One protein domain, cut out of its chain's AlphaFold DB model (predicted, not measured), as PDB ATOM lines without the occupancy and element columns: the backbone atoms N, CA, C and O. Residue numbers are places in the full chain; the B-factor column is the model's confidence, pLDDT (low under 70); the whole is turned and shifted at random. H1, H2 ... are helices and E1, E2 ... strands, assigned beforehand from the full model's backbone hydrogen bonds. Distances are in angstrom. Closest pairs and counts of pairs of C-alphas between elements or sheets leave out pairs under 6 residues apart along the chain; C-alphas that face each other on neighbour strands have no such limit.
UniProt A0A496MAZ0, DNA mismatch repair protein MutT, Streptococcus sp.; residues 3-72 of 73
ATOM      1  N   LEU A   3       1.928  -1.512  32.202       93.44
ATOM      2  CA  LEU A   3       2.951  -0.480  32.040       93.44
ATOM      3  C   LEU A   3       3.533  -0.025  33.367       93.44
ATOM      4  O   LEU A   3       4.713   0.292  33.443       93.44
ATOM      5  N   TRP A   4       2.691   0.048  34.391       95.62
ATOM      6  CA  TRP A   4       3.080   0.580  35.681       95.62
ATOM      7  C   TRP A   4       2.176   0.035  36.772       95.62
ATOM      8  O   TRP A   4       1.008  -0.287  36.534       95.62
ATOM      9  N   SER A   5       2.722  -0.048  37.976       95.94
ATOM     10  CA  SER A   5       1.970  -0.409  39.163       95.94
ATOM     11  C   SER A   5       2.575   0.235  40.397       95.94
ATOM     12  O   SER A   5       3.799   0.293  40.512       95.94
ATOM     13  N   LYS A   6       1.732   0.621  41.352       96.31
ATOM     14  CA  LYS A   6       2.169   1.095  42.669       96.31
ATOM     15  C   LYS A   6       1.211   0.621  43.754       96.31
ATOM     16  O   LYS A   6       0.000   0.523  43.538       96.31
ATOM     17  N   VAL A   7       1.781   0.294  44.910       96.94
ATOM     18  CA  VAL A   7       1.044  -0.105  46.110       96.94
ATOM     19  C   VAL A   7       0.726   1.141  46.931       96.94
ATOM     20  O   VAL A   7       1.583   2.000  47.131       96.94
ATOM     21  N   TYR A   8      -0.513   1.228  47.404       96.00
ATOM     22  CA  TYR A   8      -1.019   2.285  48.273       96.00
ATOM     23  C   TYR A   8      -1.693   1.664  49.497       96.00
ATOM     24  O   TYR A   8      -2.248   0.568  49.387       96.00
ATOM     25  N   PRO A   9      -1.759   2.370  50.637       95.44
ATOM     26  CA  PRO A   9      -2.703   2.020  51.689       95.44
ATOM     27  C   PRO A   9      -4.133   1.939  51.133       95.44
ATOM     28  O   PRO A   9      -4.527   2.710  50.246       95.44
ATOM     29  N   SER A  10      -4.915   0.984  51.631       93.31
ATOM     30  CA  SER A  10      -6.317   0.849  51.248       93.31
ATOM     31  C   SER A  10      -7.122   2.051  51.724       93.31
ATOM     32  O   SER A  10      -6.986   2.504  52.856       93.31
ATOM     33  N   MET A  11      -8.001   2.544  50.850       87.81
ATOM     34  CA  MET A  11      -8.889   3.668  51.162       87.81
ATOM     35  C   MET A  11     -10.068   3.258  52.052       87.81
ATOM     36  O   MET A  11     -10.694   4.117  52.659       87.81
ATOM     37  N   LEU A  12     -10.398   1.962  52.090       89.12
ATOM     38  CA  LEU A  12     -11.610   1.444  52.737       89.12
ATOM     39  C   LEU A  12     -11.315   0.537  53.931       89.12
ATOM     40  O   LEU A  12     -12.156   0.400  54.813       89.12
ATOM     41  N   PHE A  13     -10.144  -0.103  53.957       93.94
ATOM     42  CA  PHE A  13      -9.817  -1.112  54.958       93.94
ATOM     43  C   PHE A  13      -8.470  -0.810  55.605       93.94
ATOM     44  O   PHE A  13      -7.420  -1.058  55.015       93.94
ATOM     45  N   GLU A  14      -8.505  -0.304  56.834       94.38
ATOM     46  CA  GLU A  14      -7.299  -0.047  57.618       94.38
ATOM     47  C   GLU A  14      -6.400  -1.295  57.692       94.38
ATOM     48  O   GLU A  14      -6.875  -2.429  57.802       94.38
ATOM     49  N   GLY A  15      -5.087  -1.087  57.566       95.62
ATOM     50  CA  GLY A  15      -4.091  -2.162  57.576       95.62
ATOM     51  C   GLY A  15      -4.030  -3.013  56.302       95.62
ATOM     52  O   GLY A  15      -3.206  -3.923  56.236       95.62
ATOM     53  N   LYS A  16      -4.862  -2.740  55.285       96.81
ATOM     54  CA  LYS A  16      -4.775  -3.393  53.970       96.81
ATOM     55  C   LYS A  16      -4.113  -2.502  52.931       96.81
ATOM     56  O   LYS A  16      -4.082  -1.278  53.050       96.81
ATOM     57  N   GLU A  17      -3.659  -3.137  51.861       96.62
ATOM     58  CA  GLU A  17      -3.077  -2.478  50.697       96.62
ATOM     59  C   GLU A  17      -4.057  -2.445  49.518       96.62
ATOM     60  O   GLU A  17      -5.054  -3.167  49.452       96.62
ATOM     61  N   SER A  18      -3.787  -1.561  48.568       95.19
ATOM     62  CA  SER A  18      -4.462  -1.453  47.283       95.19
ATOM     63  C   SER A  18      -3.418  -1.278  46.197       95.19
ATOM     64  O   SER A  18      -2.531  -0.436  46.312       95.19
ATOM     65  N   ILE A  19      -3.541  -2.054  45.125       95.25
ATOM     66  CA  ILE A  19      -2.629  -1.983  43.986       95.25
ATOM     67  C   ILE A  19      -3.308  -1.166  42.892       95.25
ATOM     68  O   ILE A  19      -4.418  -1.491  42.470       95.25
ATOM     69  N   PHE A  20      -2.652  -0.100  42.443       95.50
ATOM     70  CA  PHE A  20      -3.066   0.643  41.258       95.50
ATOM     71  C   PHE A  20      -2.251   0.170  40.059       95.50
ATOM     72  O   PHE A  20      -1.035   0.016  40.167       95.50
ATOM     73  N   LEU A  21      -2.920  -0.068  38.933       95.62
ATOM     74  CA  LEU A  21      -2.333  -0.631  37.722       95.62
ATOM     75  C   LEU A  21      -2.622   0.295  36.544       95.62
ATOM     76  O   LEU A  21      -3.757   0.727  36.358       95.62
ATOM     77  N   VAL A  22      -1.615   0.529  35.709       95.38
ATOM     78  CA  VAL A  22      -1.782   1.199  34.419       95.38
ATOM     79  C   VAL A  22      -1.410   0.225  33.323       95.38
ATOM     80  O   VAL A  22      -0.322  -0.347  33.325       95.38
ATOM     81  N   GLY A  23      -2.316   0.024  32.373       93.06
ATOM     82  CA  GLY A  23      -2.116  -0.885  31.258       93.06
ATOM     83  C   GLY A  23      -2.578  -0.279  29.944       93.06
ATOM     84  O   GLY A  23      -3.505   0.522  29.898       93.06
ATOM     85  N   LYS A  24      -1.940  -0.707  28.855       91.31
ATOM     86  CA  LYS A  24      -2.434  -0.476  27.495       91.31
ATOM     87  C   LYS A  24      -3.327  -1.636  27.081       91.31
ATOM     88  O   LYS A  24      -2.885  -2.794  27.108       91.31
ATOM     89  N   LEU A  25      -4.547  -1.295  26.679       89.44
ATOM     90  CA  LEU A  25      -5.497  -2.194  26.037       89.44
ATOM     91  C   LEU A  25      -5.446  -1.990  24.523       89.44
ATOM     92  O   LEU A  25      -5.306  -0.867  24.042       89.44
ATOM     93  N   ARG A  26      -5.556  -3.088  23.777       91.31
ATOM     94  CA  ARG A  26      -5.852  -3.047  22.340       91.31
ATOM     95  C   ARG A  26      -7.350  -2.827  22.141       91.31
ATOM     96  O   ARG A  26      -8.132  -3.197  23.014       91.31
ATOM     97  N   GLN A  27      -7.740  -2.312  20.977       89.44
ATOM     98  CA  GLN A  27      -9.151  -2.076  20.648       89.44
ATOM     99  C   GLN A  27     -10.008  -3.338  20.841       89.44
ATOM    100  O   GLN A  27     -10.991  -3.298  21.558       89.44
ATOM    101  N   GLU A  28      -9.556  -4.490  20.344       94.06
ATOM    102  CA  GLU A  28     -10.238  -5.782  20.532       94.06
ATOM    103  C   GLU A  28     -10.453  -6.170  22.010       94.06
ATOM    104  O   GLU A  28     -11.442  -6.810  22.351       94.06
ATOM    105  N   GLN A  29      -9.534  -5.783  22.906       90.62
ATOM    106  CA  GLN A  29      -9.660  -6.062  24.337       90.62
ATOM    107  C   GLN A  29     -10.687  -5.126  24.961       90.62
ATOM    108  O   GLN A  29     -11.454  -5.549  25.819       90.62
ATOM    109  N   PHE A  30     -10.707  -3.872  24.507       86.50
ATOM    110  CA  PHE A  30     -11.715  -2.900  24.897       86.50
ATOM    111  C   PHE A  30     -13.120  -3.331  24.450       86.50
ATOM    112  O   PHE A  30     -14.043  -3.326  25.259       86.50
ATOM    113  N   ASP A  31     -13.263  -3.792  23.208       89.81
ATOM    114  CA  ASP A  31     -14.539  -4.265  22.655       89.81
ATOM    115  C   ASP A  31     -15.060  -5.519  23.381       89.81
ATOM    116  O   ASP A  31     -16.258  -5.787  23.392       89.81
ATOM    117  N   SER A  32     -14.161  -6.277  24.015       92.12
ATOM    118  CA  SER A  32     -14.499  -7.463  24.808       92.12
ATOM    119  C   SER A  32     -14.857  -7.174  26.272       92.12
ATOM    120  O   SER A  32     -15.130  -8.115  27.018       92.12
ATOM    121  N   ILE A  33     -14.833  -5.910  26.717       87.56
ATOM    122  CA  ILE A  33     -15.173  -5.562  28.103       87.56
ATOM    123  C   ILE A  33     -16.655  -5.856  28.356       87.56
ATOM    124  O   ILE A  33     -17.541  -5.248  27.759       87.56
ATOM    125  N   VAL A  34     -16.914  -6.756  29.306       89.06
ATOM    126  CA  VAL A  34     -18.250  -7.051  29.831       89.06
ATOM    127  C   VAL A  34     -18.337  -6.495  31.249       89.06
ATOM    128  O   VAL A  34     -17.581  -6.911  32.126       89.06
ATOM    129  N   PHE A  35     -19.236  -5.536  31.467       86.19
ATOM    130  CA  PHE A  35     -19.482  -4.966  32.792       86.19
ATOM    131  C   PHE A  35     -20.325  -5.917  33.645       86.19
ATOM    132  O   PHE A  35     -21.202  -6.609  33.128       86.19
ATOM    133  N   GLY A  36     -20.040  -5.947  34.950       88.06
ATOM    134  CA  GLY A  36     -20.889  -6.606  35.940       88.06
ATOM    135  C   GLY A  36     -22.143  -5.787  36.258       88.06
ATOM    136  O   GLY A  36     -22.533  -4.896  35.506       88.06
ATOM    137  N   ASP A  37     -22.759  -6.073  37.398       88.56
ATOM    138  CA  ASP A  37     -23.951  -5.387  37.910       88.56
ATOM    139  C   ASP A  37     -23.634  -4.247  38.899       88.56
ATOM    140  O   ASP A  37     -24.539  -3.600  39.427       88.56
ATOM    141  N   GLU A  38     -22.351  -3.961  39.129       86.75
ATOM    142  CA  GLU A  38     -21.899  -2.866  39.984       86.75
ATOM    143  C   GLU A  38     -21.966  -1.498  39.274       86.75
ATOM    144  O   GLU A  38     -21.531  -1.331  38.133       86.75
ATOM    145  N   GLY A  39     -22.438  -0.471  39.993       80.56
ATOM    146  CA  GLY A  39     -22.431   0.924  39.536       80.56
ATOM    147  C   GLY A  39     -23.689   1.355  38.771       80.56
ATOM    148  O   GLY A  39     -24.755   0.766  38.897       80.56
ATOM    149  N   GLN A  40     -23.583   2.468  38.038       80.38
ATOM    150  CA  GLN A  40     -24.692   3.070  37.269       80.38
ATOM    151  C   GLN A  40     -24.363   3.225  35.772       80.38
ATOM    152  O   GLN A  40     -25.208   3.641  34.985       80.38
ATOM    153  N   GLY A  41     -23.126   2.925  35.370       82.94
ATOM    154  CA  GLY A  41     -22.633   3.085  34.005       82.94
ATOM    155  C   GLY A  41     -21.124   3.317  33.965       82.94
ATOM    156  O   GLY A  41     -20.474   3.450  35.003       82.94
ATOM    157  N   TYR A  42     -20.573   3.393  32.755       84.69
ATOM    158  CA  TYR A  42     -19.166   3.700  32.513       84.69
ATOM    159  C   TYR A  42     -19.026   4.717  31.381       84.69
ATOM    160  O   TYR A  42     -19.884   4.832  30.505       84.69
ATOM    161  N   ARG A  43     -17.918   5.455  31.391       86.06
ATOM    162  CA  ARG A  43     -17.543   6.364  30.310       86.06
ATOM    163  C   ARG A  43     -16.031   6.363  30.153       86.06
ATOM    164  O   ARG A  43     -15.307   6.457  31.139       86.06
ATOM    165  N   LEU A  44     -15.574   6.302  28.906       87.38
ATOM    166  CA  LEU A  44     -14.193   6.622  28.571       87.38
ATOM    167  C   LEU A  44     -13.990   8.135  28.545       87.38
ATOM    168  O   LEU A  44     -14.825   8.874  28.022       87.38
ATOM    169  N   MET A  45     -12.858   8.578  29.075       92.62
ATOM    170  CA  MET A  45     -12.452   9.980  29.097       92.62
ATOM    171  C   MET A  45     -10.938  10.094  28.952       92.62
ATOM    172  O   MET A  45     -10.215   9.118  29.171       92.62
ATOM    173  N   SER A  46     -10.460  11.279  28.572       94.94
ATOM    174  CA  SER A  46      -9.023  11.549  28.564       94.94
ATOM    175  C   SER A  46      -8.482  11.664  29.993       94.94
ATOM    176  O   SER A  46      -9.229  11.897  30.947       94.94
ATOM    177  N   VAL A  47      -7.161  11.530  30.140       94.25
ATOM    178  CA  VAL A  47      -6.481  11.770  31.424       94.25
ATOM    179  C   VAL A  47      -6.713  13.208  31.896       94.25
ATOM    180  O   VAL A  47      -6.950  13.428  33.079       94.25
ATOM    181  N   GLU A  48      -6.717  14.177  30.979       95.56
ATOM    182  CA  GLU A  48      -6.964  15.587  31.303       95.56
ATOM    183  C   GLU A  48      -8.387  15.801  31.832       95.56
ATOM    184  O   GLU A  48      -8.562  16.467  32.850       95.56
ATOM    185  N   GLU A  49      -9.398  15.195  31.193       96.25
ATOM    186  CA  GLU A  49     -10.788  15.266  31.661       96.25
ATOM    187  C   GLU A  49     -10.933  14.626  33.051       96.25
ATOM    188  O   GLU A  49     -11.576  15.195  33.932       96.25
ATOM    189  N   PHE A  50     -10.290  13.479  33.285       95.69
ATOM    190  CA  PHE A  50     -10.314  12.805  34.584       95.69
ATOM    191  C   PHE A  50      -9.659  13.642  35.696       95.69
ATOM    192  O   PHE A  50     -10.215  13.772  36.790       95.69
ATOM    193  N   LEU A  51      -8.487  14.225  35.425       95.75
ATOM    194  CA  LEU A  51      -7.728  15.023  36.395       95.75
ATOM    195  C   LEU A  51      -8.324  16.416  36.645       95.75
ATOM    196  O   LEU A  51      -8.062  16.992  37.700       95.75
ATOM    197  N   GLY A  52      -9.099  16.951  35.697       95.44
ATOM    198  CA  GLY A  52      -9.788  18.240  35.815       95.44
ATOM    199  C   GLY A  52     -11.212  18.158  36.379       95.44
ATOM    200  O   GLY A  52     -11.818  19.193  36.644       95.44
ATOM    201  N   SER A  53     -11.762  16.954  36.549       94.81
ATOM    202  CA  SER A  53     -13.127  16.749  37.040       94.81
ATOM    203  C   SER A  53     -13.235  16.951  38.555       94.81
ATOM    204  O   SER A  53     -12.447  16.400  39.323       94.81
ATOM    205  N   ASP A  54     -14.265  17.672  38.995       93.94
ATOM    206  CA  ASP A  54     -14.643  17.848  40.404       93.94
ATOM    207  C   ASP A  54     -15.510  16.694  40.946       93.94
ATOM    208  O   ASP A  54     -15.837  16.648  42.132       93.94
ATOM    209  N   ARG A  55     -15.878  15.739  40.083       90.56
ATOM    210  CA  ARG A  55     -16.766  14.608  40.412       90.56
ATOM    211  C   ARG A  55     -16.025  13.323  40.767       90.56
ATOM    212  O   ARG A  55     -16.662  12.312  41.056       90.56
ATOM    213  N   VAL A  56     -14.697  13.326  40.677       89.69
ATOM    214  CA  VAL A  56     -13.853  12.148  40.900       89.69
ATOM    215  C   VAL A  56     -13.334  12.153  42.335       89.69
ATOM    216  O   VAL A  56     -12.989  13.195  42.882       89.69
ATOM    217  N   VAL A  57     -13.247  10.968  42.942       90.38
ATOM    218  CA  VAL A  57     -12.619  10.781  44.255       90.38
ATOM    219  C   VAL A  57     -11.156  11.263  44.196       90.38
ATOM    220  O   VAL A  57     -10.383  10.682  43.426       90.38
ATOM    221  N   PRO A  58     -10.744  12.269  44.997       92.19
ATOM    222  CA  PRO A  58      -9.429  12.908  44.864       92.19
ATOM    223  C   PRO A  58      -8.247  11.933  44.905       92.19
ATOM    224  O   PRO A  58      -7.330  12.040  44.095       92.19
ATOM    225  N   GLN A  59      -8.312  10.903  45.756       92.31
ATOM    226  CA  GLN A  59      -7.240   9.908  45.863       92.31
ATOM    227  C   GLN A  59      -6.988   9.146  44.553       92.31
ATOM    228  O   GLN A  59      -5.874   8.683  44.320       92.31
ATOM    229  N   LEU A  60      -7.997   8.980  43.689       94.12
ATOM    230  CA  LEU A  60      -7.800   8.343  42.384       94.12
ATOM    231  C   LEU A  60      -7.098   9.281  41.399       94.12
ATOM    232  O   LEU A  60      -6.315   8.809  40.577       94.12
ATOM    233  N   GLN A  61      -7.330  10.592  41.498       95.81
ATOM    234  CA  GLN A  61      -6.598  11.580  40.705       95.81
ATOM    235  C   GLN A  61      -5.123  11.610  41.102       95.81
ATOM    236  O   GLN A  61      -4.269  11.605  40.222       95.81
ATOM    237  N   ASP A  62      -4.815  11.545  42.399       95.19
ATOM    238  CA  ASP A  62      -3.429  11.508  42.885       95.19
ATOM    239  C   ASP A  62      -2.669  10.281  42.364       95.19
ATOM    240  O   ASP A  62      -1.538  10.396  41.903       95.19
ATOM    241  N   ARG A  63      -3.318   9.111  42.322       95.88
ATOM    242  CA  ARG A  63      -2.724   7.887  41.752       95.88
ATOM    243  C   ARG A  63      -2.437   8.003  40.254       95.88
ATOM    244  O   ARG A  63      -1.450   7.451  39.774       95.88
ATOM    245  N   VAL A  64      -3.287   8.712  39.508       95.88
ATOM    246  CA  VAL A  64      -3.039   8.997  38.087       95.88
ATOM    247  C   VAL A  64      -1.896  10.002  37.932       95.88
ATOM    248  O   VAL A  64      -1.041   9.786  37.078       95.88
ATOM    249  N   ARG A  65      -1.826  11.050  38.768       96.00
ATOM    250  CA  ARG A  65      -0.712  12.017  38.766       96.00
ATOM    251  C   ARG A  65       0.627  11.338  39.039       96.00
ATOM    252  O   ARG A  65       1.545  11.537  38.254       96.00
ATOM    253  N   ASP A  66       0.693  10.459  40.038       96.06
ATOM    254  CA  ASP A  66       1.888   9.659  40.340       96.06
ATOM    255  C   ASP A  66       2.407   8.902  39.104       96.06
ATOM    256  O   ASP A  66       3.606   8.888  38.824       96.06
ATOM    257  N   TYR A  67       1.503   8.262  38.352       95.31
ATOM    258  CA  TYR A  67       1.875   7.593  37.108       95.31
ATOM    259  C   TYR A  67       2.390   8.600  36.079       95.31
ATOM    260  O   TYR A  67       3.459   8.379  35.513       95.31
ATOM    261  N   MET A  68       1.663   9.694  35.841       94.38
ATOM    262  CA  MET A  68       2.050  10.700  34.850       94.38
ATOM    263  C   MET A  68       3.443  11.257  35.148       94.38
ATOM    264  O   MET A  68       4.292  11.226  34.266       94.38
ATOM    265  N   GLU A  69       3.706  11.657  36.391       93.38
ATOM    266  CA  GLU A  69       5.005  12.165  36.848       93.38
ATOM    267  C   GLU A  69       6.131  11.138  36.672       93.38
ATOM    268  O   GLU A  69       7.207  11.497  36.209       93.38
ATOM    269  N   SER A  70       5.873   9.849  36.924       86.56
ATOM    270  CA  SER A  70       6.871   8.786  36.716       86.56
ATOM    271  C   SER A  70       7.219   8.493  35.248       86.56
ATOM    272  O   SER A  70       8.161   7.752  34.989       86.56
ATOM    273  N   ASN A  71       6.449   9.018  34.285       73.38
ATOM    274  CA  ASN A  71       6.725   8.871  32.847       73.38
ATOM    275  C   ASN A  71       7.336  10.140  32.228       73.38
ATOM    276  O   ASN A  71       7.506  10.181  31.011       73.38
ATOM    277  N   TYR A  72       7.641  11.163  33.034       56.66
ATOM    278  CA  TYR A  72       8.304  12.396  32.591       56.66
ATOM    279  C   TYR A  72       9.833  12.390  32.808       56.66
ATOM    280  O   TYR A  72      10.437  13.463  32.810       56.66
TER     281      TYR A  72
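AT A GLANCE: This is residues 3 to 72 of the 73 residues of the protein "DNA mismatch repair protein MutT" of Streptococcus sp. (UniProt A0A496MAZ0). A hairpin of two long strands, E1 and E2, has the longest helix, H3, packed over one face with its residues 60 to 70, while the other face is bare; the short helix H2 packs on H3 at a steep tilt. Between E2 and H2 the chain swings out in a wide loop, and residues 25 to 46, which include the small helix H1, stick out free of this body. The printed part has 70 residues, with two named strands and three named helices in the order E1, E2, H1, H2, H3; the sheet, of order E1 - E2, is antiparallel, and the class is mixed, helices and strands. The whole is loose, with a radius of gyration of the C-alphas of 13.9 A, and spans 35 by 34 by 25 A.

HOW THE PARTS SIT: Start at the hairpin of E1, residues 3 to 9, and E2, residues 17 to 23, whose directions stand at 163 degrees. Look across it and you will find N 8 and O 18 within hydrogen-bond range at 2.8 A, and N 20 and O 6 at 2.9 A. Next find H3, residues 58 to 70: its closest C-alphas to E2 are those of Arg 63 and Phe 20, 7.3 A apart, and to E1 those of Tyr 67 and Trp 4, also 7.3 A apart. H2, residues 47 to 52, touches H3, and H3 touches it with residues 61 to 65 alone; the closest C-alphas of the two, those of Leu 51 and Gln 61, are 5.6 A apart. Their lines stand at a steep tilt of 46 degrees, opposite ways. H2 is apart from E1 and E2. H1, residues 27 to 31, touches no helix and is apart from E1. In H1, H2 and H3 every O i to N i+4 pair is within hydrogen-bond range.

IN THESE COORDINATES: Find C-alpha 3 at (2.951, -0.480, 32.040); from there E1 runs 20.6 A to C-alpha 9. E2 begins at C-alpha 17, at (-3.077, -2.478, 50.697), and runs 19.5 A to C-alpha 23. H1 is 6.2 A long from C-alpha 27 to 31, and H2 8.5 A from 47 to 52. H3 runs 18.7 A from C-alpha 58 to C-alpha 70, at (6.871, 8.786, 36.716).

THE WHOLE: The two C-alphas farthest apart are those of Gly 15 and Glu 28, at 37.7 A. Without residues 25 to 46, the body of 48 residues spans 31 by 26 by 17 A. The link from H1 to H2, residues 32 to 46, is long; that from E1 to E2 is short, and those from E2 to H1 and from H2 to H3 are tight. The printed part has no cut. Its mean pLDDT is 91.5, and residue 72 is under 70.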